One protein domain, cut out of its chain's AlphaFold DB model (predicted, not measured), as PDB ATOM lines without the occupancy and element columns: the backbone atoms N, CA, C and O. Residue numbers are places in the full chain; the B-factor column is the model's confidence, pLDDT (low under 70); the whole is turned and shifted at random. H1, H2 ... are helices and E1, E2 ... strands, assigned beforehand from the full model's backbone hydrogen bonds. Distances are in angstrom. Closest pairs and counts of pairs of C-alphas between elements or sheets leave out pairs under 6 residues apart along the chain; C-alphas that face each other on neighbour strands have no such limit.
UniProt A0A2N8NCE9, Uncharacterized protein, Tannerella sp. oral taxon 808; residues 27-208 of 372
ATOM      1  N   CYS A  27     313.074 147.964 186.482       87.62
ATOM      2  CA  CYS A  27     314.140 147.402 185.666       87.62
ATOM      3  C   CYS A  27     315.122 148.454 185.117       87.62
ATOM      4  O   CYS A  27     316.296 148.125 184.926       87.62
ATOM      5  N   PHE A  28     314.690 149.710 184.951       91.50
ATOM      6  CA  PHE A  28     315.506 150.826 184.465       91.50
ATOM      7  C   PHE A  28     316.168 151.640 185.585       91.50
ATOM      8  O   PHE A  28     317.076 152.427 185.308       91.50
ATOM      9  N   ARG A  29     315.776 151.416 186.849       89.56
ATOM     10  CA  ARG A  29     316.342 152.081 188.042       89.56
ATOM     11  C   ARG A  29     317.607 151.410 188.591       89.56
ATOM     12  O   ARG A  29     318.228 151.927 189.517       89.56
ATOM     13  N   ARG A  30     318.021 150.275 188.026       92.50
ATOM     14  CA  ARG A  30     319.243 149.546 188.412       92.50
ATOM     15  C   ARG A  30     320.376 149.753 187.398       92.50
ATOM     16  O   ARG A  30     320.100 150.044 186.236       92.50
ATOM     17  N   PRO A  31     321.648 149.558 187.794       96.81
ATOM     18  CA  PRO A  31     322.761 149.560 186.850       96.81
ATOM     19  C   PRO A  31     322.596 148.497 185.755       96.81
ATOM     20  O   PRO A  31     322.314 147.333 186.046       96.81
ATOM     21  N   LEU A  32     322.821 148.893 184.503       97.31
ATOM     22  CA  LEU A  32     322.695 148.037 183.324       97.31
ATOM     23  C   LEU A  32     324.079 147.647 182.799       97.31
ATOM     24  O   LEU A  32     324.958 148.492 182.616       97.31
ATOM     25  N   ARG A  33     324.297 146.354 182.551       97.06
ATOM     26  CA  ARG A  33     325.577 145.846 182.043       97.06
ATOM     27  C   ARG A  33     325.678 146.071 180.538       97.06
ATOM     28  O   ARG A  33     324.888 145.522 179.776       97.06
ATOM     29  N   VAL A  34     326.711 146.791 180.107       97.00
ATOM     30  CA  VAL A  34     327.010 146.992 178.685       97.00
ATOM     31  C   VAL A  34     327.977 145.908 178.231       97.00
ATOM     32  O   VAL A  34     329.147 145.888 178.620       97.00
ATOM     33  N   GLN A  35     327.486 144.982 177.412       91.94
ATOM     34  CA  GLN A  35     328.319 143.932 176.837       91.94
ATOM     35  C   GLN A  35     329.075 144.471 175.621       91.94
ATOM     36  O   GLN A  35     328.475 144.990 174.685       91.94
ATOM     37  N   THR A  36     330.400 144.337 175.639       88.06
ATOM     38  CA  THR A  36     331.289 144.731 174.540       88.06
ATOM     39  C   THR A  36     332.279 143.611 174.249       88.06
ATOM     40  O   THR A  36     332.612 142.814 175.127       88.06
ATOM     41  N   ALA A  37     332.752 143.532 173.004       80.50
ATOM     42  CA  ALA A  37     333.849 142.632 172.668       80.50
ATOM     43  C   ALA A  37     335.138 143.086 173.374       80.50
ATOM     44  O   ALA A  37     335.403 144.285 173.475       80.50
ATOM     45  N   ALA A  38     335.954 142.129 173.824       77.38
ATOM     46  CA  ALA A  38     337.200 142.414 174.531       77.38
ATOM     47  C   ALA A  38     338.086 143.399 173.743       77.38
ATOM     48  O   ALA A  38     338.309 143.232 172.543       77.38
ATOM     49  N   GLY A  39     338.570 144.439 174.427       76.19
ATOM     50  CA  GLY A  39     339.435 145.468 173.841       76.19
ATOM     51  C   GLY A  39     338.733 146.486 172.935       76.19
ATOM     52  O   GLY A  39     339.416 147.327 172.352       76.19
ATOM     53  N   LYS A  40     337.399 146.453 172.800       86.00
ATOM     54  CA  LYS A  40     336.641 147.458 172.039       86.00
ATOM     55  C   LYS A  40     335.884 148.404 172.962       86.00
ATOM     56  O   LYS A  40     335.263 147.989 173.932       86.00
ATOM     57  N   SER A  41     335.892 149.686 172.609       86.81
ATOM     58  CA  SER A  41     335.006 150.669 173.229       86.81
ATOM     59  C   SER A  41     333.544 150.400 172.850       86.81
ATOM     60  O   SER A  41     333.285 150.023 171.704       86.81
ATOM     61  N   PRO A  42     332.581 150.651 173.755       92.81
ATOM     62  CA  PRO A  42     331.164 150.519 173.435       92.81
ATOM     63  C   PRO A  42     330.743 151.499 172.340       92.81
ATOM     64  O   PRO A  42     331.234 152.633 172.247       92.81
ATOM     65  N   THR A  43     329.782 151.062 171.542       94.44
ATOM     66  CA  THR A  43     329.080 151.855 170.535       94.44
ATOM     67  C   THR A  43     327.668 152.193 171.010       94.44
ATOM     68  O   THR A  43     327.188 151.646 172.001       94.44
ATOM     69  N   ILE A  44     326.964 153.065 170.282       96.75
ATOM     70  CA  ILE A  44     325.567 153.388 170.604       96.75
ATOM     71  C   ILE A  44     324.656 152.150 170.601       96.75
ATOM     72  O   ILE A  44     323.758 152.044 171.430       96.75
ATOM     73  N   ALA A  45     324.931 151.178 169.726       96.88
ATOM     74  CA  ALA A  45     324.175 149.932 169.676       96.88
ATOM     75  C   ALA A  45     324.343 149.102 170.958       96.88
ATOM     76  O   ALA A  45     323.406 148.429 171.363       96.88
ATOM     77  N   ASP A  46     325.504 149.170 171.616       97.31
ATOM     78  CA  ASP A  46     325.758 148.419 172.850       97.31
ATOM     79  C   ASP A  46     325.021 149.038 174.043       97.31
ATOM     80  O   ASP A  46     324.466 148.309 174.862       97.31
ATOM     81  N   PHE A  47     324.950 150.372 174.101       97.88
ATOM     82  CA  PHE A  47     324.140 151.078 175.096       97.88
ATOM     83  C   PHE A  47     322.647 150.838 174.893       97.88
ATOM     84  O   PHE A  47     321.951 150.470 175.837       97.88
ATOM     85  N   ALA A  48     322.166 150.978 173.654       97.94
ATOM     86  CA  ALA A  48     320.774 150.701 173.331       97.94
ATOM     87  C   ALA A  48     320.410 149.244 173.647       97.94
ATOM     88  O   ALA A  48     319.383 149.019 174.277       97.94
ATOM     89  N   ARG A  49     321.276 148.271 173.307       97.62
ATOM     90  CA  ARG A  49     321.096 146.851 173.662       97.62
ATOM     91  C   ARG A  49     320.939 146.671 175.169       97.62
ATOM     92  O   ARG A  49     319.992 146.030 175.598       97.62
ATOM     93  N   ALA A  50     321.840 147.252 175.967       97.50
ATOM     94  CA  ALA A  50     321.783 147.143 177.424       97.50
ATOM     95  C   ALA A  50     320.462 147.680 178.001       97.50
ATOM     96  O   ALA A  50     319.932 147.083 178.934       97.50
ATOM     97  N   PHE A  51     319.931 148.767 177.431       97.06
ATOM     98  CA  PHE A  51     318.640 149.329 177.822       97.06
ATOM     99  C   PHE A  51     317.463 148.437 177.411       97.06
ATOM    100  O   PHE A  51     316.726 147.974 178.274       97.06
ATOM    101  N   VAL A  52     317.306 148.137 176.117       96.31
ATOM    102  CA  VAL A  52     316.132 147.386 175.630       96.31
ATOM    103  C   VAL A  52     316.107 145.938 176.125       96.31
ATOM    104  O   VAL A  52     315.039 145.364 176.258       96.31
ATOM    105  N   SER A  53     317.262 145.340 176.440       95.06
ATOM    106  CA  SER A  53     317.328 144.010 177.064       95.06
ATOM    107  C   SER A  53     316.993 144.013 178.556       95.06
ATOM    108  O   SER A  53     316.833 142.941 179.135       95.06
ATOM    109  N   ALA A  54     316.957 145.180 179.202       93.12
ATOM    110  CA  ALA A  54     316.551 145.289 180.598       93.12
ATOM    111  C   ALA A  54     315.030 145.319 180.759       93.12
ATOM    112  O   ALA A  54     314.559 145.061 181.869       93.12
ATOM    113  N   ASP A  55     314.299 145.629 179.686       87.50
ATOM    114  CA  ASP A  55     312.845 145.632 179.677       87.50
ATOM    115  C   ASP A  55     312.280 144.264 180.076       87.50
ATOM    116  O   ASP A  55     312.772 143.217 179.652       87.50
ATOM    117  N   GLN A  56     311.263 144.298 180.929       74.50
ATOM    118  CA  GLN A  56     310.564 143.118 181.437       74.50
ATOM    119  C   GLN A  56     309.122 143.047 180.929       74.50
ATOM    120  O   GLN A  56     308.497 142.002 181.070       74.50
ATOM    121  N   GLU A  57     308.623 144.133 180.335       70.12
ATOM    122  CA  GLU A  57     307.250 144.266 179.832       70.12
ATOM    123  C   GLU A  57     307.128 143.834 178.357       70.12
ATOM    124  O   GLU A  57     306.041 143.833 177.788       70.12
ATOM    125  N   GLU A  58     308.249 143.456 177.734       77.38
ATOM    126  CA  GLU A  58     308.346 142.957 176.359       77.38
ATOM    127  C   GLU A  58     307.734 143.902 175.310       77.38
ATOM    128  O   GLU A  58     307.151 143.456 174.314       77.38
ATOM    129  N   TYR A  59     307.921 145.217 175.475       86.19
ATOM    130  CA  TYR A  59     307.417 146.206 174.521       86.19
ATOM    131  C   TYR A  59     307.870 145.867 173.092       86.19
ATOM    132  O   TYR A  59     309.062 145.666 172.824       86.19
ATOM    133  N   ALA A  60     306.925 145.844 172.145       91.12
ATOM    134  CA  ALA A  60     307.190 145.458 170.756       91.12
ATOM    135  C   ALA A  60     308.299 146.315 170.118       91.12
ATOM    136  O   ALA A  60     309.203 145.780 169.470       91.12
ATOM    137  N   LEU A  61     308.306 147.625 170.398       94.75
ATOM    138  CA  LEU A  61     309.371 148.551 170.002       94.75
ATOM    139  C   LEU A  61     310.758 148.096 170.493       94.75
ATOM    140  O   LEU A  61     311.725 148.110 169.723       94.75
ATOM    141  N   PHE A  62     310.878 147.693 171.758       95.12
ATOM    142  CA  PHE A  62     312.151 147.286 172.361       95.12
ATOM    143  C   PHE A  62     312.609 145.929 171.826       95.12
ATOM    144  O   PHE A  62     313.769 145.786 171.431       95.12
ATOM    145  N   SER A  63     311.684 144.979 171.688       94.06
ATOM    146  CA  SER A  63     311.934 143.667 171.084       94.06
ATOM    147  C   SER A  63     312.394 143.770 169.623       94.06
ATOM    148  O   SER A  63     313.397 143.155 169.238       94.06
ATOM    149  N   ALA A  64     311.729 144.600 168.813       95.62
ATOM    150  CA  ALA A  64     312.113 144.863 167.426       95.62
ATOM    151  C   ALA A  64     313.482 145.556 167.331       95.62
ATOM    152  O   ALA A  64     314.326 145.186 166.505       95.62
ATOM    153  N   THR A  65     313.744 146.514 168.226       97.00
ATOM    154  CA  THR A  65     315.038 147.205 168.324       97.00
ATOM    155  C   THR A  65     316.167 146.242 168.674       97.00
ATOM    156  O   THR A  65     317.207 146.257 168.011       97.00
ATOM    157  N   LEU A  66     315.957 145.358 169.651       96.06
ATOM    158  CA  LEU A  66     316.932 144.342 170.039       96.06
ATOM    159  C   LEU A  66     317.241 143.389 168.879       96.06
ATOM    160  O   LEU A  66     318.407 143.180 168.544       96.06
ATOM    161  N   ALA A  67     316.209 142.869 168.208       95.00
ATOM    162  CA  ALA A  67     316.389 141.990 167.055       95.00
ATOM    163  C   ALA A  67     317.208 142.676 165.950       95.00
ATOM    164  O   ALA A  67     318.158 142.091 165.427       95.00
ATOM    165  N   ARG A  68     316.912 143.950 165.655       95.94
ATOM    166  CA  ARG A  68     317.655 144.738 164.663       95.94
ATOM    167  C   ARG A  68     319.121 144.936 165.041       95.94
ATOM    168  O   ARG A  68     319.980 144.839 164.157       95.94
ATOM    169  N   ILE A  69     319.398 145.236 166.310       95.75
ATOM    170  CA  ILE A  69     320.752 145.404 166.850       95.75
ATOM    171  C   ILE A  69     321.551 144.093 166.750       95.75
ATOM    172  O   ILE A  69     322.744 144.125 166.442       95.75
ATOM    173  N   ASP A  70     320.894 142.950 166.953       94.12
ATOM    174  CA  ASP A  70     321.500 141.617 166.866       94.12
ATOM    175  C   ASP A  70     321.592 141.075 165.427       94.12
ATOM    176  O   ASP A  70     322.103 139.978 165.210       94.12
ATOM    177  N   GLY A  71     321.092 141.815 164.431       93.69
ATOM    178  CA  GLY A  71     321.046 141.359 163.038       93.69
ATOM    179  C   GLY A  71     320.036 140.232 162.787       93.69
ATOM    180  O   GLY A  71     320.159 139.509 161.801       93.69
ATOM    181  N   ARG A  72     319.047 140.075 163.671       93.00
ATOM    182  CA  ARG A  72     317.951 139.108 163.553       93.00
ATOM    183  C   ARG A  72     316.751 139.730 162.843       93.00
ATOM    184  O   ARG A  72     316.533 140.940 162.890       93.00
ATOM    185  N   GLN A  73     315.947 138.881 162.209       86.19
ATOM    186  CA  GLN A  73     314.655 139.290 161.669       86.19
ATOM    187  C   GLN A  73     313.623 139.348 162.800       86.19
ATOM    188  O   GLN A  73     313.498 138.401 163.575       86.19
ATOM    189  N   PHE A  74     312.879 140.449 162.877       86.94
ATOM    190  CA  PHE A  74     311.705 140.575 163.735       86.94
ATOM    191  C   PHE A  74     310.454 140.378 162.879       86.94
ATOM    192  O   PHE A  74     310.340 140.983 161.812       86.94
ATOM    193  N   LYS A  75     309.546 139.496 163.302       89.38
ATOM    194  CA  LYS A  75     308.302 139.246 162.570       89.38
ATOM    195  C   LYS A  75     307.263 140.272 163.012       89.38
ATOM    196  O   LYS A  75     306.729 140.152 164.106       89.38
ATOM    197  N   LEU A  76     307.000 141.249 162.151       89.12
ATOM    198  CA  LEU A  76     305.962 142.252 162.374       89.12
ATOM    199  C   LEU A  76     304.578 141.688 162.008       89.12
ATOM    200  O   LEU A  76     304.475 140.924 161.037       89.12
ATOM    201  N   PRO A  77     303.523 142.048 162.755       89.62
ATOM    202  CA  PRO A  77     302.139 141.946 162.300       89.62
ATOM    203  C   PRO A  77     301.895 142.729 161.000       89.62
ATOM    204  O   PRO A  77     302.694 143.576 160.611       89.62
ATOM    205  N   GLN A  78     300.800 142.416 160.301       87.25
ATOM    206  CA  GLN A  78     300.514 142.970 158.971       87.25
ATOM    207  C   GLN A  78     300.318 144.495 158.982       87.25
ATOM    208  O   GLN A  78     300.745 145.159 158.042       87.25
ATOM    209  N   ASP A  79     299.720 145.027 160.046       90.25
ATOM    210  CA  ASP A  79     299.359 146.444 160.180       90.25
ATOM    211  C   ASP A  79     300.402 147.240 160.982       90.25
ATOM    212  O   ASP A  79     300.126 148.319 161.499       90.25
ATOM    213  N   GLU A  80     301.615 146.700 161.118       94.12
ATOM    214  CA  GLU A  80     302.665 147.285 161.945       94.12
ATOM    215  C   GLU A  80     303.949 147.499 161.142       94.12
ATOM    216  O   GLU A  80     304.364 146.673 160.322       94.12
ATOM    217  N   GLN A  81     304.608 148.629 161.389       94.62
ATOM    218  CA  GLN A  81     305.839 149.010 160.707       94.62
ATOM    219  C   GLN A  81     306.939 149.297 161.716       94.62
ATOM    220  O   GLN A  81     306.706 149.839 162.793       94.62
ATOM    221  N   PHE A  82     308.175 148.981 161.339       96.31
ATOM    222  CA  PHE A  82     309.336 149.265 162.166       96.31
ATOM    223  C   PHE A  82     310.492 149.802 161.333       96.31
ATOM    224  O   PHE A  82     310.904 149.200 160.337       96.31
ATOM    225  N   THR A  83     311.067 150.913 161.783       96.50
ATOM    226  CA  THR A  83     312.303 151.465 161.227       96.50
ATOM    227  C   THR A  83     313.313 151.700 162.339       96.50
ATOM    228  O   THR A  83     312.961 152.068 163.455       96.50
ATOM    229  N   CYS A  84     314.595 151.476 162.051       97.44
ATOM    230  CA  CYS A  84     315.656 151.714 163.022       97.44
ATOM    231  C   CYS A  84     316.938 152.183 162.336       97.44
ATOM    232  O   CYS A  84     317.515 151.490 161.489       97.44
ATOM    233  N   LEU A  85     317.367 153.379 162.727       97.50
ATOM    234  CA  LEU A  85     318.600 154.032 162.328       97.50
ATOM    235  C   LEU A  85     319.639 153.848 163.436       97.50
ATOM    236  O   LEU A  85     319.418 154.273 164.566       97.50
ATOM    237  N   ILE A  86     320.795 153.277 163.092       97.44
ATOM    238  CA  ILE A  86     321.962 153.175 163.980       97.44
ATOM    239  C   ILE A  86     323.091 154.023 163.386       97.44
ATOM    240  O   ILE A  86     323.878 153.548 162.561       97.44
ATOM    241  N   ASP A  87     323.172 155.281 163.805       96.44
ATOM    242  CA  ASP A  87     324.166 156.253 163.354       96.44
ATOM    243  C   ASP A  87     325.397 156.218 164.272       96.44
ATOM    244  O   ASP A  87     325.533 156.952 165.254       96.44
ATOM    245  N   ARG A  88     326.307 155.285 163.973       93.06
ATOM    246  CA  ARG A  88     327.522 155.069 164.774       93.06
ATOM    247  C   ARG A  88     328.462 156.284 164.809       93.06
ATOM    248  O   ARG A  88     328.941 156.561 165.908       93.06
ATOM    249  N   PRO A  89     328.744 156.986 163.689       91.75
ATOM    250  CA  PRO A  89     329.600 158.177 163.701       91.75
ATOM    251  C   PRO A  89     329.129 159.253 164.676       91.75
ATOM    252  O   PRO A  89     329.946 159.837 165.383       91.75
ATOM    253  N   HIS A  90     327.815 159.458 164.762       93.31
ATOM    254  CA  HIS A  90     327.234 160.460 165.648       93.31
ATOM    255  C   HIS A  90     326.879 159.928 167.042       93.31
ATOM    256  O   HIS A  90     326.521 160.698 167.927       93.31
ATOM    257  N   GLY A  91     327.018 158.618 167.270       95.31
ATOM    258  CA  GLY A  91     326.676 158.000 168.548       95.31
ATOM    259  C   GLY A  91     325.179 158.064 168.846       95.31
ATOM    260  O   GLY A  91     324.807 158.244 170.002       95.31
ATOM    261  N   TYR A  92     324.348 157.912 167.814       98.25
ATOM    262  CA  TYR A  92     322.903 158.107 167.867       98.25
ATOM    263  C   TYR A  92     322.146 156.880 167.343       98.25
ATOM    264  O   TYR A  92     322.560 156.239 166.373       98.25
ATOM    265  N   LEU A  93     321.032 156.539 167.984       98.56
ATOM    266  CA  LEU A  93     320.095 155.514 167.539       98.56
ATOM    267  C   LEU A  93     318.677 156.062 167.624       98.56
ATOM    268  O   LEU A  93     318.312 156.670 168.624       98.56
ATOM    269  N   ARG A  94     317.877 155.790 166.592       98.50
ATOM    270  CA  ARG A  94     316.440 156.066 166.580       98.50
ATOM    271  C   ARG A  94     315.690 154.866 166.039       98.50
ATOM    272  O   ARG A  94     315.954 154.448 164.912       98.50
ATOM    273  N   ALA A  95     314.754 154.350 166.818       98.12
ATOM    274  CA  ALA A  95     313.831 153.301 166.425       98.12
ATOM    275  C   ALA A  95     312.398 153.837 166.480       98.12
ATOM    276  O   ALA A  95     312.035 154.524 167.429       98.12
ATOM    277  N   VAL A  96     311.609 153.550 165.450       97.44
ATOM    278  CA  VAL A  96     310.204 153.948 165.341       97.44
ATOM    279  C   VAL A  96     309.390 152.699 165.066       97.44
ATOM    280  O   VAL A  96     309.672 151.986 164.099       97.44
ATOM    281  N   TYR A  97     308.402 152.459 165.915       96.19
ATOM    282  CA  TYR A  97     307.379 151.442 165.752       96.19
ATOM    283  C   TYR A  97     306.057 152.142 165.456       96.19
ATOM    284  O   TYR A  97     305.695 153.078 166.166       96.19
ATOM    285  N   THR A  98     305.362 151.720 164.410       95.06
ATOM    286  CA  THR A  98     304.088 152.304 163.989       95.06
ATOM    287  C   THR A  98     303.025 151.221 163.989       95.06
ATOM    288  O   THR A  98     303.242 150.173 163.381       95.06
ATOM    289  N   ILE A  99     301.889 151.482 164.632       91.12
ATOM    290  CA  ILE A  99     300.694 150.635 164.579       91.12
ATOM    291  C   ILE A  99     299.655 151.380 163.744       91.12
ATOM    292  O   ILE A  99     299.194 152.448 164.136       91.12
ATOM    293  N   GLU A 100     299.314 150.862 162.570       89.06
ATOM    294  CA  GLU A 100     298.355 151.515 161.679       89.06
ATOM    295  C   GLU A 100     296.924 151.429 162.243       89.06
ATOM    296  O   GLU A 100     296.540 150.457 162.893       89.06
ATOM    297  N   GLY A 101     296.108 152.453 161.973       83.75
ATOM    298  CA  GLY A 101     294.681 152.455 162.325       83.75
ATOM    299  C   GLY A 101     294.333 152.870 163.760       83.75
ATOM    300  O   GLY A 101     293.167 152.757 164.141       83.75
ATOM    301  N   ILE A 102     295.291 153.381 164.544       85.81
ATOM    302  CA  ILE A 102     295.046 153.946 165.886       85.81
ATOM    303  C   ILE A 102     295.332 155.456 165.938       85.81
ATOM    304  O   ILE A 102     296.029 155.990 165.079       85.81
ATOM    305  N   LYS A 103     294.767 156.143 166.944       73.44
ATOM    306  CA  LYS A 103     294.768 157.616 167.074       73.44
ATOM    307  C   LYS A 103     296.170 158.227 167.270       73.44
ATOM    308  O   LYS A 103     296.363 159.365 166.868       73.44
ATOM    309  N   ASP A 104     297.132 157.450 167.767       80.56
ATOM    310  CA  ASP A 104     298.517 157.861 168.045       80.56
ATOM    311  C   ASP A 104     299.461 156.714 167.658       80.56
ATOM    312  O   ASP A 104     299.840 155.887 168.497       80.56
ATOM    313  N   PRO A 105     299.730 156.549 166.354       87.44
ATOM    314  CA  PRO A 105     300.285 155.310 165.836       87.44
ATOM    315  C   PRO A 105     301.770 155.137 166.157       87.44
ATOM    316  O   PRO A 105     302.262 154.010 166.076       87.44
ATOM    317  N   HIS A 106     302.501 156.205 166.495       92.88
ATOM    318  CA  HIS A 106     303.954 156.156 166.603       92.88
ATOM    319  C   HIS A 106     304.453 155.973 168.036       92.88
ATOM    320  O   HIS A 106     304.138 156.730 168.950       92.88
ATOM    321  N   GLN A 107     305.361 155.015 168.191       94.81
ATOM    322  CA  GLN A 107     306.198 154.821 169.366       94.81
ATOM    323  C   GLN A 107     307.661 154.984 168.958       94.81
ATOM    324  O   GLN A 107     308.138 154.330 168.025       94.81
ATOM    325  N   VAL A 108     308.396 155.853 169.648       96.94
ATOM    326  CA  VAL A 108     309.765 156.213 169.277       96.94
ATOM    327  C   VAL A 108     310.712 156.007 170.447       96.94
ATOM    328  O   VAL A 108     310.475 156.494 171.545       96.94
ATOM    329  N   LEU A 109     311.821 155.318 170.181       98.12
ATOM    330  CA  LEU A 109     312.965 155.198 171.077       98.12
ATOM    331  C   LEU A 109     314.159 155.922 170.454       98.12
ATOM    332  O   LEU A 109     314.618 155.557 169.369       98.12
ATOM    333  N   GLU A 110     314.707 156.895 171.169       98.50
ATOM    334  CA  GLU A 110     315.967 157.550 170.832       98.50
ATOM    335  C   GLU A 110     317.014 157.260 171.906       98.50
ATOM    336  O   GLU A 110     316.734 157.268 173.105       98.50
ATOM    337  N   VAL A 111     318.249 157.011 171.474       98.62
ATOM    338  CA  VAL A 111     319.397 156.837 172.365       98.62
ATOM    339  C   VAL A 111     320.560 157.642 171.811       98.62
ATOM    340  O   VAL A 111     320.880 157.552 170.624       98.62
ATOM    341  N   CYS A 112     321.239 158.395 172.670       98.12
ATOM    342  CA  CYS A 112     322.488 159.063 172.315       98.12
ATOM    343  C   CYS A 112     323.447 159.105 173.507       98.12
ATOM    344  O   CYS A 112     323.090 158.711 174.621       98.12
ATOM    345  N   TYR A 113     324.682 159.559 173.287       96.50
ATOM    346  CA  TYR A 113     325.602 159.802 174.394       96.50
ATOM    347  C   TYR A 113     326.526 161.004 174.180       96.50
ATOM    348  O   TYR A 113     326.936 161.340 173.065       96.50
ATOM    349  N   TRP A 114     326.929 161.601 175.298       95.50
ATOM    350  CA  TRP A 114     327.961 162.624 175.392       95.50
ATOM    351  C   TRP A 114     329.210 162.021 176.023       95.50
ATOM    352  O   TRP A 114     329.139 161.165 176.909       95.50
ATOM    353  N   ARG A 115     330.374 162.461 175.550       90.62
ATOM    354  CA  ARG A 115     331.629 162.234 176.265       90.62
ATOM    355  C   ARG A 115     331.741 163.314 177.331       90.62
ATOM    356  O   ARG A 115     331.434 164.467 177.045       90.62
ATOM    357  N   THR A 116     332.135 162.912 178.526       86.12
ATOM    358  CA  THR A 116     332.447 163.847 179.611       86.12
ATOM    359  C   THR A 116     333.942 164.176 179.582       86.12
ATOM    360  O   THR A 116     334.679 163.612 178.772       86.12
ATOM    361  N   ASP A 117     334.411 165.038 180.484       81.38
ATOM    362  CA  ASP A 117     335.851 165.306 180.660       81.38
ATOM    363  C   ASP A 117     336.640 164.088 181.161       81.38
ATOM    364  O   ASP A 117     337.870 164.057 181.139       81.38
ATOM    365  N   THR A 118     335.925 163.070 181.631       80.12
ATOM    366  CA  THR A 118     336.480 161.767 181.982       80.12
ATOM    367  C   THR A 118     336.218 160.772 180.850       80.12
ATOM    368  O   THR A 118     335.364 160.998 179.998       80.12
ATOM    369  N   ASP A 119     336.858 159.599 180.870       85.38
ATOM    370  CA  ASP A 119     336.556 158.519 179.905       85.38
ATOM    371  C   ASP A 119     335.118 157.946 180.049       85.38
ATOM    372  O   ASP A 119     334.704 157.014 179.358       85.38
ATOM    373  N   ARG A 120     334.318 158.513 180.959       92.06
ATOM    374  CA  ARG A 120     332.907 158.195 181.160       92.06
ATOM    375  C   ARG A 120     332.033 158.846 180.098       92.06
ATOM    376  O   ARG A 120     332.390 159.840 179.454       92.06
ATOM    377  N   ARG A 121     330.838 158.285 179.936       94.56
ATOM    378  CA  ARG A 121     329.847 158.778 178.979       94.56
ATOM    379  C   ARG A 121     328.521 158.996 179.674       94.56
ATOM    380  O   ARG A 121     328.059 158.119 180.397       94.56
ATOM    381  N   LEU A 122     327.899 160.130 179.395       96.94
ATOM    382  CA  LEU A 122     326.506 160.360 179.739       96.94
ATOM    383  C   LEU A 122     325.659 159.782 178.609       96.94
ATOM    384  O   LEU A 122     325.770 160.242 177.478       96.94
ATOM    385  N   VAL A 123     324.858 158.761 178.880       97.81
ATOM    386  CA  VAL A 123     323.960 158.138 177.901       97.81
ATOM    387  C   VAL A 123     322.541 158.602 178.201       97.81
ATOM    388  O   VAL A 123     322.087 158.432 179.328       97.81
ATOM    389  N   ALA A 124     321.842 159.161 177.215       98.12
ATOM    390  CA  ALA A 124     320.414 159.447 177.334       98.12
ATOM    391  C   ALA A 124     319.596 158.432 176.548       98.12
ATOM    392  O   ALA A 124     319.967 158.047 175.436       98.12
ATOM    393  N   VAL A 125     318.466 158.053 177.131       97.88
ATOM    394  CA  VAL A 125     317.419 157.258 176.503       97.88
ATOM    395  C   VAL A 125     316.125 158.054 176.592       97.88
ATOM    396  O   VAL A 125     315.742 158.486 177.679       97.88
ATOM    397  N   CYS A 126     315.470 158.250 175.455       97.12
ATOM    398  CA  CYS A 126     314.183 158.915 175.359       97.12
ATOM    399  C   CYS A 126     313.178 157.961 174.714       97.12
ATOM    400  O   CYS A 126     313.457 157.403 173.652       97.12
ATOM    401  N   TYR A 127     312.028 157.773 175.353       94.75
ATOM    402  CA  TYR A 127     310.886 157.061 174.795       94.75
ATOM    403  C   TYR A 127     309.676 157.993 174.796       94.75
ATOM    404  O   TYR A 127     309.329 158.572 175.828       94.75
ATOM    405  N   TYR A 128     309.064 158.162 173.629       93.81
ATOM    406  CA  TYR A 128     307.928 159.053 173.431       93.81
ATOM    407  C   TYR A 128     306.981 158.506 172.362       93.81
ATOM    408  O   TYR A 128     307.366 157.682 171.527       93.81
ATOM    409  N   ASN A 129     305.743 158.982 172.384       91.31
ATOM    410  CA  ASN A 129     304.718 158.724 171.377       91.31
ATOM    411  C   ASN A 129     304.162 160.062 170.858       91.31
ATOM    412  O   ASN A 129     304.709 161.123 171.169       91.31
ATOM    413  N   ASP A 130     303.103 160.029 170.054       88.12
ATOM    414  CA  ASP A 130     302.491 161.253 169.518       88.12
ATOM    415  C   ASP A 130     301.848 162.136 170.609       88.12
ATOM    416  O   ASP A 130     301.738 163.350 170.435       88.12
ATOM    417  N   LEU A 131     301.533 161.562 171.775       86.12
ATOM    418  CA  LEU A 131     300.930 162.251 172.918       86.12
ATOM    419  C   LEU A 131     301.949 162.893 173.865       86.12
ATOM    420  O   LEU A 131     301.561 163.736 174.676       86.12
ATOM    421  N   GLY A 132     303.234 162.534 173.789       89.81
ATOM    422  CA  GLY A 132     304.236 163.066 174.710       89.81
ATOM    423  C   GLY A 132     305.430 162.162 174.984       89.81
ATOM    424  O   GLY A 132     305.526 161.031 174.511       89.81
ATOM    425  N   THR A 133     306.364 162.680 175.786       92.75
ATOM    426  CA  THR A 133     307.507 161.913 176.292       92.75
ATOM    427  C   THR A 133     307.106 161.129 177.529       92.75
ATOM    428  O   THR A 133     306.789 161.705 178.568       92.75
ATOM    429  N   GLU A 134     307.177 159.809 177.411       88.69
ATOM    430  CA  GLU A 134     306.880 158.852 178.475       88.69
ATOM    431  C   GLU A 134     308.086 158.661 179.398       88.69
ATOM    432  O   GLU A 134     307.947 158.553 180.613       88.69
ATOM    433  N   LEU A 135     309.297 158.625 178.829       90.31
ATOM    434  CA  LEU A 135     310.534 158.431 179.581       90.31
ATOM    435  C   LEU A 135     311.659 159.285 179.002       90.31
ATOM    436  O   LEU A 135     311.945 159.233 177.808       90.31
ATOM    437  N   LEU A 136     312.373 159.987 179.879       94.75
ATOM    438  CA  LEU A 136     313.680 160.571 179.588       94.75
ATOM    439  C   LEU A 136     314.641 160.190 180.715       94.75
ATOM    440  O   LEU A 136     314.547 160.693 181.833       94.75
ATOM    441  N   LEU A 137     315.566 159.284 180.416       95.75
ATOM    442  CA  LEU A 137     316.486 158.710 181.390       95.75
ATOM    443  C   LEU A 137     317.927 159.018 181.017       95.75
ATOM    444  O   LEU A 137     318.305 158.991 179.846       95.75
ATOM    445  N   PHE A 138     318.744 159.252 182.038       96.88
ATOM    446  CA  PHE A 138     320.171 159.486 181.893       96.88
ATOM    447  C   PHE A 138     320.949 158.452 182.692       96.88
ATOM    448  O   PHE A 138     320.642 158.181 183.853       96.88
ATOM    449  N   TYR A 139     321.985 157.905 182.070       97.56
ATOM    450  CA  TYR A 139     322.889 156.940 182.667       97.56
ATOM    451  C   TYR A 139     324.317 157.456 182.598       97.56
ATOM    452  O   TYR A 139     324.771 157.966 181.576       97.56
ATOM    453  N   ASP A 140     325.049 157.243 183.676       96.25
ATOM    454  CA  ASP A 140     326.485 157.419 183.727       96.25
ATOM    455  C   ASP A 140     327.165 156.080 183.414       96.25
ATOM    456  O   ASP A 140     327.118 155.127 184.199       96.25
ATOM    457  N   TYR A 141     327.775 155.996 182.234       96.56
ATOM    458  CA  TYR A 141     328.542 154.837 181.811       96.56
ATOM    459  C   TYR A 141     330.004 154.938 182.252       96.56
ATOM    460  O   TYR A 141     330.725 155.856 181.855       96.56
ATOM    461  N   SER A 142     330.464 153.927 182.991       94.31
ATOM    462  CA  SER A 142     331.870 153.764 183.368       94.31
ATOM    463  C   SER A 142     332.534 152.642 182.561       94.31
ATOM    464  O   SER A 142     332.127 151.484 182.693       94.31
ATOM    465  N   PRO A 143     333.599 152.928 181.786       92.38
ATOM    466  CA  PRO A 143     334.389 151.893 181.118       92.38
ATOM    467  C   PRO A 143     335.020 150.896 182.095       92.38
ATOM    468  O   PRO A 143     335.110 149.711 181.789       92.38
ATOM    469  N   ALA A 144     335.412 151.357 183.290       91.94
ATOM    470  CA  ALA A 144     336.071 150.527 184.300       91.94
ATOM    471  C   ALA A 144     335.151 149.426 184.843       91.94
ATOM    472  O   ALA A 144     335.593 148.306 185.092       91.94
ATOM    473  N   THR A 145     333.865 149.735 185.021       93.25
ATOM    474  CA  THR A 145     332.881 148.754 185.492       93.25
ATOM    475  C   THR A 145     332.090 148.130 184.352       93.25
ATOM    476  O   THR A 145     331.472 147.094 184.564       93.25
ATOM    477  N   GLY A 146     332.076 148.723 183.156       95.06
ATOM    478  CA  GLY A 146     331.219 148.305 182.045       95.06
ATOM    479  C   GLY A 146     329.722 148.460 182.342       95.06
ATOM    480  O   GLY A 146     328.914 147.717 181.783       95.06
ATOM    481  N   LEU A 147     329.349 149.361 183.256       96.94
ATOM    482  CA  LEU A 147     327.965 149.576 183.688       96.94
ATOM    483  C   LEU A 147     327.464 150.957 183.264       96.94
ATOM    484  O   LEU A 147     328.197 151.937 183.382       96.94
ATOM    485  N   MET A 148     326.207 151.012 182.822       97.62
ATOM    486  CA  MET A 148     325.372 152.210 182.749       97.62
ATOM    487  C   MET A 148     324.599 152.335 184.062       97.62
ATOM    488  O   MET A 148     323.643 151.596 184.291       97.62
ATOM    489  N   THR A 149     325.006 153.252 184.931       97.00
ATOM    490  CA  THR A 149     324.330 153.490 186.213       97.00
ATOM    491  C   THR A 149     323.326 154.630 186.049       97.00
ATOM    492  O   THR A 149     323.741 155.706 185.622       97.00
ATOM    493  N   PRO A 150     322.030 154.439 186.353       96.25
ATOM    494  CA  PRO A 150     321.045 155.505 186.208       96.25
ATOM    495  C   PRO A 150     321.379 156.668 187.139       96.25
ATOM    496  O   PRO A 150     321.752 156.466 188.299       96.25
ATOM    497  N   LEU A 151     321.245 157.889 186.631       94.25
ATOM    498  CA  LEU A 151     321.342 159.077 187.463       94.25
ATOM    499  C   LEU A 151     320.106 159.174 188.358       94.25
ATOM    500  O   LEU A 151     318.980 158.968 187.908       94.25
ATOM    501  N   ALA A 152     320.324 159.512 189.630       88.94
ATOM    502  CA  ALA A 152     319.245 159.690 190.603       88.94
ATOM    503  C   ALA A 152     318.397 160.946 190.343       88.94
ATOM    504  O   ALA A 152     317.301 161.071 190.878       88.94
ATOM    505  N   LYS A 153     318.949 161.901 189.587       88.62
ATOM    506  CA  LYS A 153     318.271 163.107 189.118       88.62
ATOM    507  C   LYS A 153     318.723 163.401 187.689       88.62
ATOM    508  O   LYS A 153     319.877 163.102 187.364       88.62
ATOM    509  N   PRO A 154     317.874 164.023 186.856       90.94
ATOM    510  CA  PRO A 154     318.295 164.490 185.545       90.94
ATOM    511  C   PRO A 154     319.493 165.451 185.644       90.94
ATOM    512  O   PRO A 154     319.605 166.196 186.621       90.94
ATOM    513  N   PRO A 155     320.387 165.474 184.642       94.69
ATOM    514  CA  PRO A 155     321.586 166.308 184.635       94.69
ATOM    515  C   PRO A 155     321.273 167.760 184.233       94.69
ATOM    516  O   PRO A 155     322.001 168.368 183.457       94.69
ATOM    517  N   PHE A 156     320.167 168.313 184.721       93.88
ATOM    518  CA  PHE A 156     319.754 169.699 184.523       93.88
ATOM    519  C   PHE A 156     318.924 170.173 185.718       93.88
ATOM    520  O   PHE A 156     318.314 169.376 186.431       93.88
ATOM    521  N   GLN A 157     318.930 171.483 185.942       89.06
ATOM    522  CA  GLN A 157     318.208 172.148 187.029       89.06
ATOM    523  C   GLN A 157     317.234 173.180 186.454       89.06
ATOM    524  O   GLN A 157     317.229 173.418 185.244       89.06
ATOM    525  N   ASP A 158     316.402 173.759 187.322       86.25
ATOM    526  CA  ASP A 158     315.441 174.813 186.972       86.25
ATOM    527  C   ASP A 158     314.548 174.441 185.779       86.25
ATOM    528  O   ASP A 158     314.256 175.257 184.910       86.25
ATOM    529  N   PHE A 159     314.137 173.173 185.720       90.31
ATOM    530  CA  PHE A 159     313.223 172.650 184.713       90.31
ATOM    531  C   PHE A 159     311.893 172.321 185.382       90.31
ATOM    532  O   PHE A 159     311.808 171.403 186.198       90.31
ATOM    533  N   HIS A 160     310.859 173.086 185.037       91.00
ATOM    534  CA  HIS A 160     309.541 173.007 185.673       91.00
ATOM    535  C   HIS A 160     308.430 172.563 184.712       91.00
ATOM    536  O   HIS A 160     307.254 172.725 185.023       91.00
ATOM    537  N   GLU A 161     308.786 172.038 183.537       88.88
ATOM    538  CA  GLU A 161     307.813 171.486 182.590       88.88
ATOM    539  C   GLU A 161     307.472 170.031 182.911       88.88
ATOM    540  O   GLU A 161     308.292 169.297 183.467       88.88
ATOM    541  N   PHE A 162     306.292 169.592 182.478       86.19
ATOM    542  CA  PHE A 162     305.946 168.177 182.429       86.19
ATOM    543  C   PHE A 162     306.455 167.577 181.123       86.19
ATOM    544  O   PHE A 162     306.105 168.038 180.038       86.19
ATOM    545  N   LEU A 163     307.288 166.540 181.220       86.44
ATOM    546  CA  LEU A 163     307.853 165.881 180.039       86.44
ATOM    547  C   LEU A 163     306.769 165.254 179.154       86.44
ATOM    548  O   LEU A 163     306.910 165.269 177.936       86.44
ATOM    549  N   ARG A 164     305.651 164.811 179.741       86.56
ATOM    550  CA  ARG A 164     304.486 164.301 179.005       86.56
ATOM    551  C   ARG A 164     303.841 165.342 178.079       86.56
ATOM    552  O   ARG A 164     303.198 164.961 177.117       86.56
ATOM    553  N   GLU A 165     304.059 166.639 178.295       87.38
ATOM    554  CA  GLU A 165     303.579 167.699 177.390       87.38
ATOM    555  C   GLU A 165     304.561 168.041 176.253       87.38
ATOM    556  O   GLU A 165     304.347 168.975 175.468       87.38
ATOM    557  N   LEU A 166     305.696 167.348 176.198       91.50
ATOM    558  CA  LEU A 166     306.794 167.645 175.294       91.50
ATOM    559  C   LEU A 166     307.184 166.393 174.516       91.50
ATOM    560  O   LEU A 166     307.203 165.290 175.045       91.50
ATOM    561  N   ILE A 167     307.593 166.574 173.267       94.19
ATOM    562  CA  ILE A 167     308.367 165.584 172.523       94.19
ATOM    563  C   ILE A 167     309.836 165.955 172.671       94.19
ATOM    564  O   ILE A 167     310.287 166.955 172.099       94.19
ATOM    565  N   VAL A 168     310.572 165.168 173.453       95.94
ATOM    566  CA  VAL A 168     312.010 165.339 173.652       95.94
ATOM    567  C   VAL A 168     312.766 164.642 172.530       95.94
ATOM    568  O   VAL A 168     312.674 163.429 172.362       95.94
ATOM    569  N   GLN A 169     313.545 165.418 171.783       95.62
ATOM    570  CA  GLN A 169     314.353 164.940 170.669       95.62
ATOM    571  C   GLN A 169     315.823 164.939 171.082       95.62
ATOM    572  O   GLN A 169     316.410 165.993 171.366       95.62
ATOM    573  N   LEU A 170     316.420 163.751 171.128       97.88
ATOM    574  CA  LEU A 170     317.836 163.608 171.432       97.88
ATOM    575  C   LEU A 170     318.682 164.030 170.218       97.88
ATOM    576  O   LEU A 170     318.298 163.787 169.071       97.88
ATOM    577  N   PRO A 171     319.848 164.662 170.432       97.00
ATOM    578  CA  PRO A 171     320.649 165.164 169.328       97.00
ATOM    579  C   PRO A 171     321.266 164.017 168.531       97.00
ATOM    580  O   PRO A 171     322.111 163.268 169.027       97.00
ATOM    581  N   ARG A 172     320.901 163.938 167.250       95.56
ATOM    582  CA  ARG A 172     321.703 163.226 166.251       95.56
ATOM    583  C   ARG A 172     322.950 164.028 165.888       95.56
ATOM    584  O   ARG A 172     324.038 163.478 165.841       95.56
ATOM    585  N   GLU A 173     322.796 165.323 165.646       92.88
ATOM    586  CA  GLU A 173     323.890 166.255 165.372       92.88
ATOM    587  C   GLU A 173     323.913 167.344 166.447       92.88
ATOM    588  O   GLU A 173     322.884 167.679 167.029       92.88
ATOM    589  N   GLY A 174     325.097 167.887 166.737       93.75
ATOM    590  CA  GLY A 174     325.274 168.794 167.871       93.75
ATOM    591  C   GLY A 174     325.217 168.074 169.223       93.75
ATOM    592  O   GLY A 174     325.531 166.884 169.331       93.75
ATOM    593  N   LYS A 175     324.913 168.831 170.283       95.38
ATOM    594  CA  LYS A 175     324.894 168.337 171.672       95.38
ATOM    595  C   LYS A 175     323.692 168.806 172.486       95.38
ATOM    596  O   LYS A 175     323.489 168.273 173.572       95.38
ATOM    597  N   ASP A 176     322.915 169.748 171.972       97.69
ATOM    598  CA  ASP A 176     321.761 170.305 172.671       97.69
ATOM    599  C   ASP A 176     320.549 169.377 172.514       97.69
ATOM    600  O   ASP A 176     320.347 168.774 171.461       97.69
ATOM    601  N   ILE A 177     319.740 169.255 173.565       98.19
ATOM    602  CA  ILE A 177     318.476 168.512 173.512       98.19
ATOM    603  C   ILE A 177     317.371 169.509 173.181       98.19
ATOM    604  O   ILE A 177     317.200 170.518 173.875       98.19
ATOM    605  N   HIS A 178     316.606 169.215 172.135       97.19
ATOM    606  CA  HIS A 178     315.490 170.047 171.705       97.19
ATOM    607  C   HIS A 178     314.172 169.414 172.130       97.19
ATOM    608  O   HIS A 178     314.000 168.200 172.052       97.19
ATOM    609  N   MET A 179     313.232 170.239 172.583       96.38
ATOM    610  CA  MET A 179     311.902 169.779 172.963       96.38
ATOM    611  C   MET A 179     310.853 170.646 172.281       96.38
ATOM    612  O   MET A 179     310.964 171.876 172.261       96.38
ATOM    613  N   LYS A 180     309.832 170.001 171.726       94.56
ATOM    614  CA  LYS A 180     308.699 170.653 171.059       94.56
ATOM    615  C   LYS A 180     307.390 170.244 171.729       94.56
ATOM    616  O   LYS A 180     307.337 169.200 172.367       94.56
ATOM    617  N   ARG A 181     306.338 171.042 171.555       90.44
ATOM    618  CA  ARG A 181     304.976 170.675 171.975       90.44
ATOM    619  C   ARG A 181     304.495 169.393 171.282       90.44
ATOM    620  O   ARG A 181     304.806 169.201 170.103       90.44
ATOM    621  N   CYS A 182     303.747 168.557 172.002       87.69
ATOM    622  CA  CYS A 182     303.018 167.407 171.444       87.69
ATOM    623  C   CYS A 182     301.576 167.744 171.011       87.69
ATOM    624  O   CYS A 182     300.972 166.968 170.287       87.69
ATOM    625  N   TRP A 183     301.049 168.917 171.376       85.94
ATOM    626  CA  TRP A 183     299.714 169.391 170.988       85.94
ATOM    627  C   TRP A 183     299.712 170.909 170.759       85.94
ATOM    628  O   TRP A 183     300.656 171.602 171.156       85.94
ATOM    629  N   ASP A 184     298.677 171.442 170.108       84.62
ATOM    630  CA  ASP A 184     298.673 172.819 169.589       84.62
ATOM    631  C   ASP A 184     298.823 173.896 170.679       84.62
ATOM    632  O   ASP A 184     299.691 174.772 170.556       84.62
ATOM    633  N   GLY A 185     298.088 173.781 171.789       83.12
ATOM    634  CA  GLY A 185     298.216 174.634 172.980       83.12
ATOM    635  C   GLY A 185     299.332 174.221 173.953       83.12
ATOM    636  O   GLY A 185     299.430 174.755 175.062       83.12
ATOM    637  N   GLY A 186     300.195 173.284 173.555       86.19
ATOM    638  CA  GLY A 186     301.321 172.817 174.355       86.19
ATOM    639  C   GLY A 186     302.371 173.900 174.640       86.19
ATOM    640  O   GLY A 186     302.353 174.996 174.064       86.19
ATOM    641  N   PRO A 187     303.326 173.611 175.537       87.75
ATOM    642  CA  PRO A 187     304.313 174.591 175.957       87.75
ATOM    643  C   PRO A 187     305.195 175.006 174.773       87.75
ATOM    644  O   PRO A 187     305.536 174.202 173.904       87.75
ATOM    645  N   SER A 188     305.615 176.275 174.745       89.88
ATOM    646  CA  SER A 188     306.528 176.756 173.698       89.88
ATOM    647  C   SER A 188     307.799 175.896 173.653       89.88
ATOM    648  O   SER A 188     308.297 175.541 174.731       89.88
ATOM    649  N   PRO A 189     308.357 175.603 172.458       93.25
ATOM    650  CA  PRO A 189     309.581 174.820 172.329       93.25
ATOM    651  C   PRO A 189     310.715 175.352 173.207       93.25
ATOM    652  O   PRO A 189     310.811 176.556 173.461       93.25
ATOM    653  N   LEU A 190     311.580 174.456 173.669       95.38
ATOM    654  CA  LEU A 190     312.711 174.803 174.525       95.38
ATOM    655  C   LEU A 190     313.944 173.975 174.174       95.38
ATOM    656  O   LEU A 190     313.883 172.985 173.444       95.38
ATOM    657  N   THR A 191     315.095 174.425 174.662       97.06
ATOM    658  CA  THR A 191     316.379 173.758 174.438       97.06
ATOM    659  C   THR A 191     317.135 173.622 175.751       97.06
ATOM    660  O   THR A 191     317.294 174.600 176.485       97.06
ATOM    661  N   LEU A 192     317.620 172.415 176.021       97.69
ATOM    662  CA  LEU A 192     318.621 172.151 177.046       97.69
ATOM    663  C   LEU A 192     319.996 172.195 176.379       97.69
ATOM    664  O   LEU A 192     320.318 171.350 175.541       97.69
ATOM    665  N   ARG A 193     320.794 173.199 176.739       97.69
ATOM    666  CA  ARG A 193     322.130 173.406 176.184       97.69
ATOM    667  C   ARG A 193     323.162 172.588 176.924       97.69
ATOM    668  O   ARG A 193     323.239 172.695 178.146       97.69
ATOM    669  N   TRP A 194     323.967 171.836 176.186       96.38
ATOM    670  CA  TRP A 194     325.082 171.090 176.758       96.38
ATOM    671  C   TRP A 194     326.166 172.033 177.288       96.38
ATOM    672  O   TRP A 194     326.580 172.959 176.589       96.38
ATOM    673  N   ASP A 195     326.638 171.786 178.510       92.12
ATOM    674  CA  ASP A 195     327.654 172.617 179.167       92.12
ATOM    675  C   ASP A 195     329.103 172.237 178.816       92.12
ATOM    676  O   ASP A 195     330.017 173.012 179.083       92.12
ATOM    677  N   GLY A 196     329.320 171.068 178.206       89.12
ATOM    678  CA  GLY A 196     330.653 170.520 177.934       89.12
ATOM    679  C   GLY A 196     331.114 169.453 178.929       89.12
ATOM    680  O   GLY A 196     331.933 168.616 178.562       89.12
ATOM    681  N   HIS A 197     330.554 169.431 180.138       85.88
ATOM    682  CA  HIS A 197     331.153 168.820 181.326       85.88
ATOM    683  C   HIS A 197     330.306 167.723 181.979       85.88
ATOM    684  O   HIS A 197     330.804 167.000 182.843       85.88
ATOM    685  N   GLY A 198     329.045 167.549 181.586       88.56
ATOM    686  CA  GLY A 198     328.187 166.538 182.215       88.56
ATOM    687  C   GLY A 198     326.742 166.958 182.407       88.56
ATOM    688  O   GLY A 198     325.939 166.115 182.805       88.56
ATOM    689  N   THR A 199     326.409 168.229 182.172       93.56
ATOM    690  CA  THR A 199     325.100 168.780 182.520       93.56
ATOM    691  C   THR A 199     324.505 169.637 181.408       93.56
ATOM    692  O   THR A 199     325.136 169.927 180.390       93.56
ATOM    693  N   PHE A 200     323.241 170.018 181.578       96.50
ATOM    694  CA  PHE A 200     322.547 170.907 180.664       96.50
ATOM    695  C   PHE A 200     321.951 172.103 181.392       96.50
ATOM    696  O   PHE A 200     321.461 172.003 182.515       96.50
ATOM    697  N   THR A 201     321.931 173.233 180.690       96.00
ATOM    698  CA  THR A 201     321.259 174.455 181.133       96.00
ATOM    699  C   THR A 201     320.058 174.738 180.243       96.00
ATOM    700  O   THR A 201     320.176 174.758 179.015       96.00
ATOM    701  N   LEU A 202     318.901 175.004 180.847       96.00
ATOM    702  CA  LEU A 202     317.720 175.430 180.105       96.00
ATOM    703  C   LEU A 202     317.923 176.835 179.524       96.00
ATOM    704  O   LEU A 202     318.081 177.826 180.242       96.00
ATOM    705  N   VAL A 203     317.886 176.930 178.198       96.38
ATOM    706  CA  VAL A 203     318.040 178.200 177.487       96.38
ATOM    707  C   VAL A 203     316.832 179.092 177.769       96.38
ATOM    708  O   VAL A 203     315.699 178.735 177.456       96.38
ATOM    709  N   GLY A 204     317.080 180.277 178.335       94.50
ATOM    710  CA  GLY A 204     316.034 181.270 178.597       94.50
ATOM    711  C   GLY A 204     315.143 180.972 179.810       94.50
ATOM    712  O   GLY A 204     314.068 181.558 179.903       94.50
ATOM    713  N   ALA A 205     315.573 180.118 180.749       93.81
ATOM    714  CA  ALA A 205     314.790 179.740 181.935       93.81
ATOM    715  C   ALA A 205     314.211 180.946 182.707       93.81
ATOM    716  O   ALA A 205     313.028 180.966 183.039       93.81
ATOM    717  N   ALA A 206     315.018 181.991 182.920       92.88
ATOM    718  CA  ALA A 206     314.599 183.190 183.650       92.88
ATOM    719  C   ALA A 206     313.475 183.980 182.958       92.88
ATOM    720  O   ALA A 206     312.642 184.580 183.632       92.88
ATOM    721  N   GLU A 207     313.449 184.008 181.623       93.25
ATOM    722  CA  GLU A 207     312.341 184.602 180.863       93.25
ATOM    723  C   GLU A 207     311.114 183.696 180.933       93.25
ATOM    724  O   GLU A 207     310.009 184.153 181.210       93.25
ATOM    725  N   ARG A 208     311.333 182.395 180.724       92.06
ATOM    726  CA  ARG A 208     310.283 181.386 180.625       92.06
ATOM    727  C   ARG A 208     309.444 181.267 181.894       92.06
ATOM    728  O   ARG A 208     308.229 181.131 181.804       92.06
TER     729      ARG A 208
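AT A GLANCE: This is residues 27 to 208 of the 372 residues of an uncharacterized protein of Tannerella sp. oral taxon 808 (UniProt A0A2N8NCE9). A large, twisted sheet of six strands, E1 to E6, curls round helix H1, with H2 on the same face over E1 and E2. A smaller curled sheet, E7 to E10, is partly face to face with the large one, its strand E7 meeting E3, E4 and E5, while the short H3 only grazes this second sheet at the end of the printed part. The 182 printed residues hold H1, H2, E1 to E10 and H3 in that order, a mixed class with 90 residues, under half, in named elements. Both sheets are antiparallel, in the orders E1 E2 E3 E4 E5 E6 and E7 E8 E9 E10. The whole is compact, with a radius of gyration of the C-alphas of 16.5 A and spans of 49 by 47 by 28 A.

IN THESE COORDINATES: The large sheet has E1, residues 80 to 87, 23.3 A; E2, 92 to 99, 23.7 A; E3, 106 to 115, 29.9 A; E4, 121 to 129, 26.3 A; E5, 132 to 142, 30.4 A; and E6, 147 to 150. The small sheet has E7, 166 to 169; E8, 177 to 181; E9, 190 to 194; and E10, 200 to 202. H1 is residues 44 to 52, 12.3 A, beginning at C-alpha 44 (325.567, 153.388, 170.604); H2 is 60 to 69, 14.1 A; H3 is 205 to 208, ending at C-alpha 208 (310.283, 181.386, 180.625).

HOW THE PARTS SIT: E1 to E6 form a meander, each strand the antiparallel neighbour of the one before, as do E7 to E10. N 83 and O 96 of E1 and E2 are 2.9 A apart, N 110 and O 126 of E3 and E4 2.8 A, and N 167 and O 180 of E7 and E8 2.8 A, within hydrogen-bond range. H1 and H2 make two layers with the large sheet, helices on one face; the closest C-alphas of H1 and E3 are Ala 48 and Val 111, 6.4 A. H2 has a height over the sheet of 8.8 A. The helical hairpin H1 and H2 touches, closest at the C-alphas of Val 52 and Phe 62, 5.2 A, opposite ways at a shallow tilt of 34.9 degrees, only just short of steep. Every O i to N i+4 pair is within hydrogen-bond range in H1 and H2; H3 is too short for one. The two sheets form a sandwich, two sheets face to face, their best planes 31 degrees apart; the closest C-alphas of E5 and E7 are Gly 132 and Leu 166, 5.3 A.

THE WHOLE: The C-alphas farthest apart are those of Ala 38 and Gly 185, 50.6 A. The printed part has no cut. The link E6 to E7, 15 residues, is long. Mean pLDDT of the printed part is 92.4, and no printed residue is under 70.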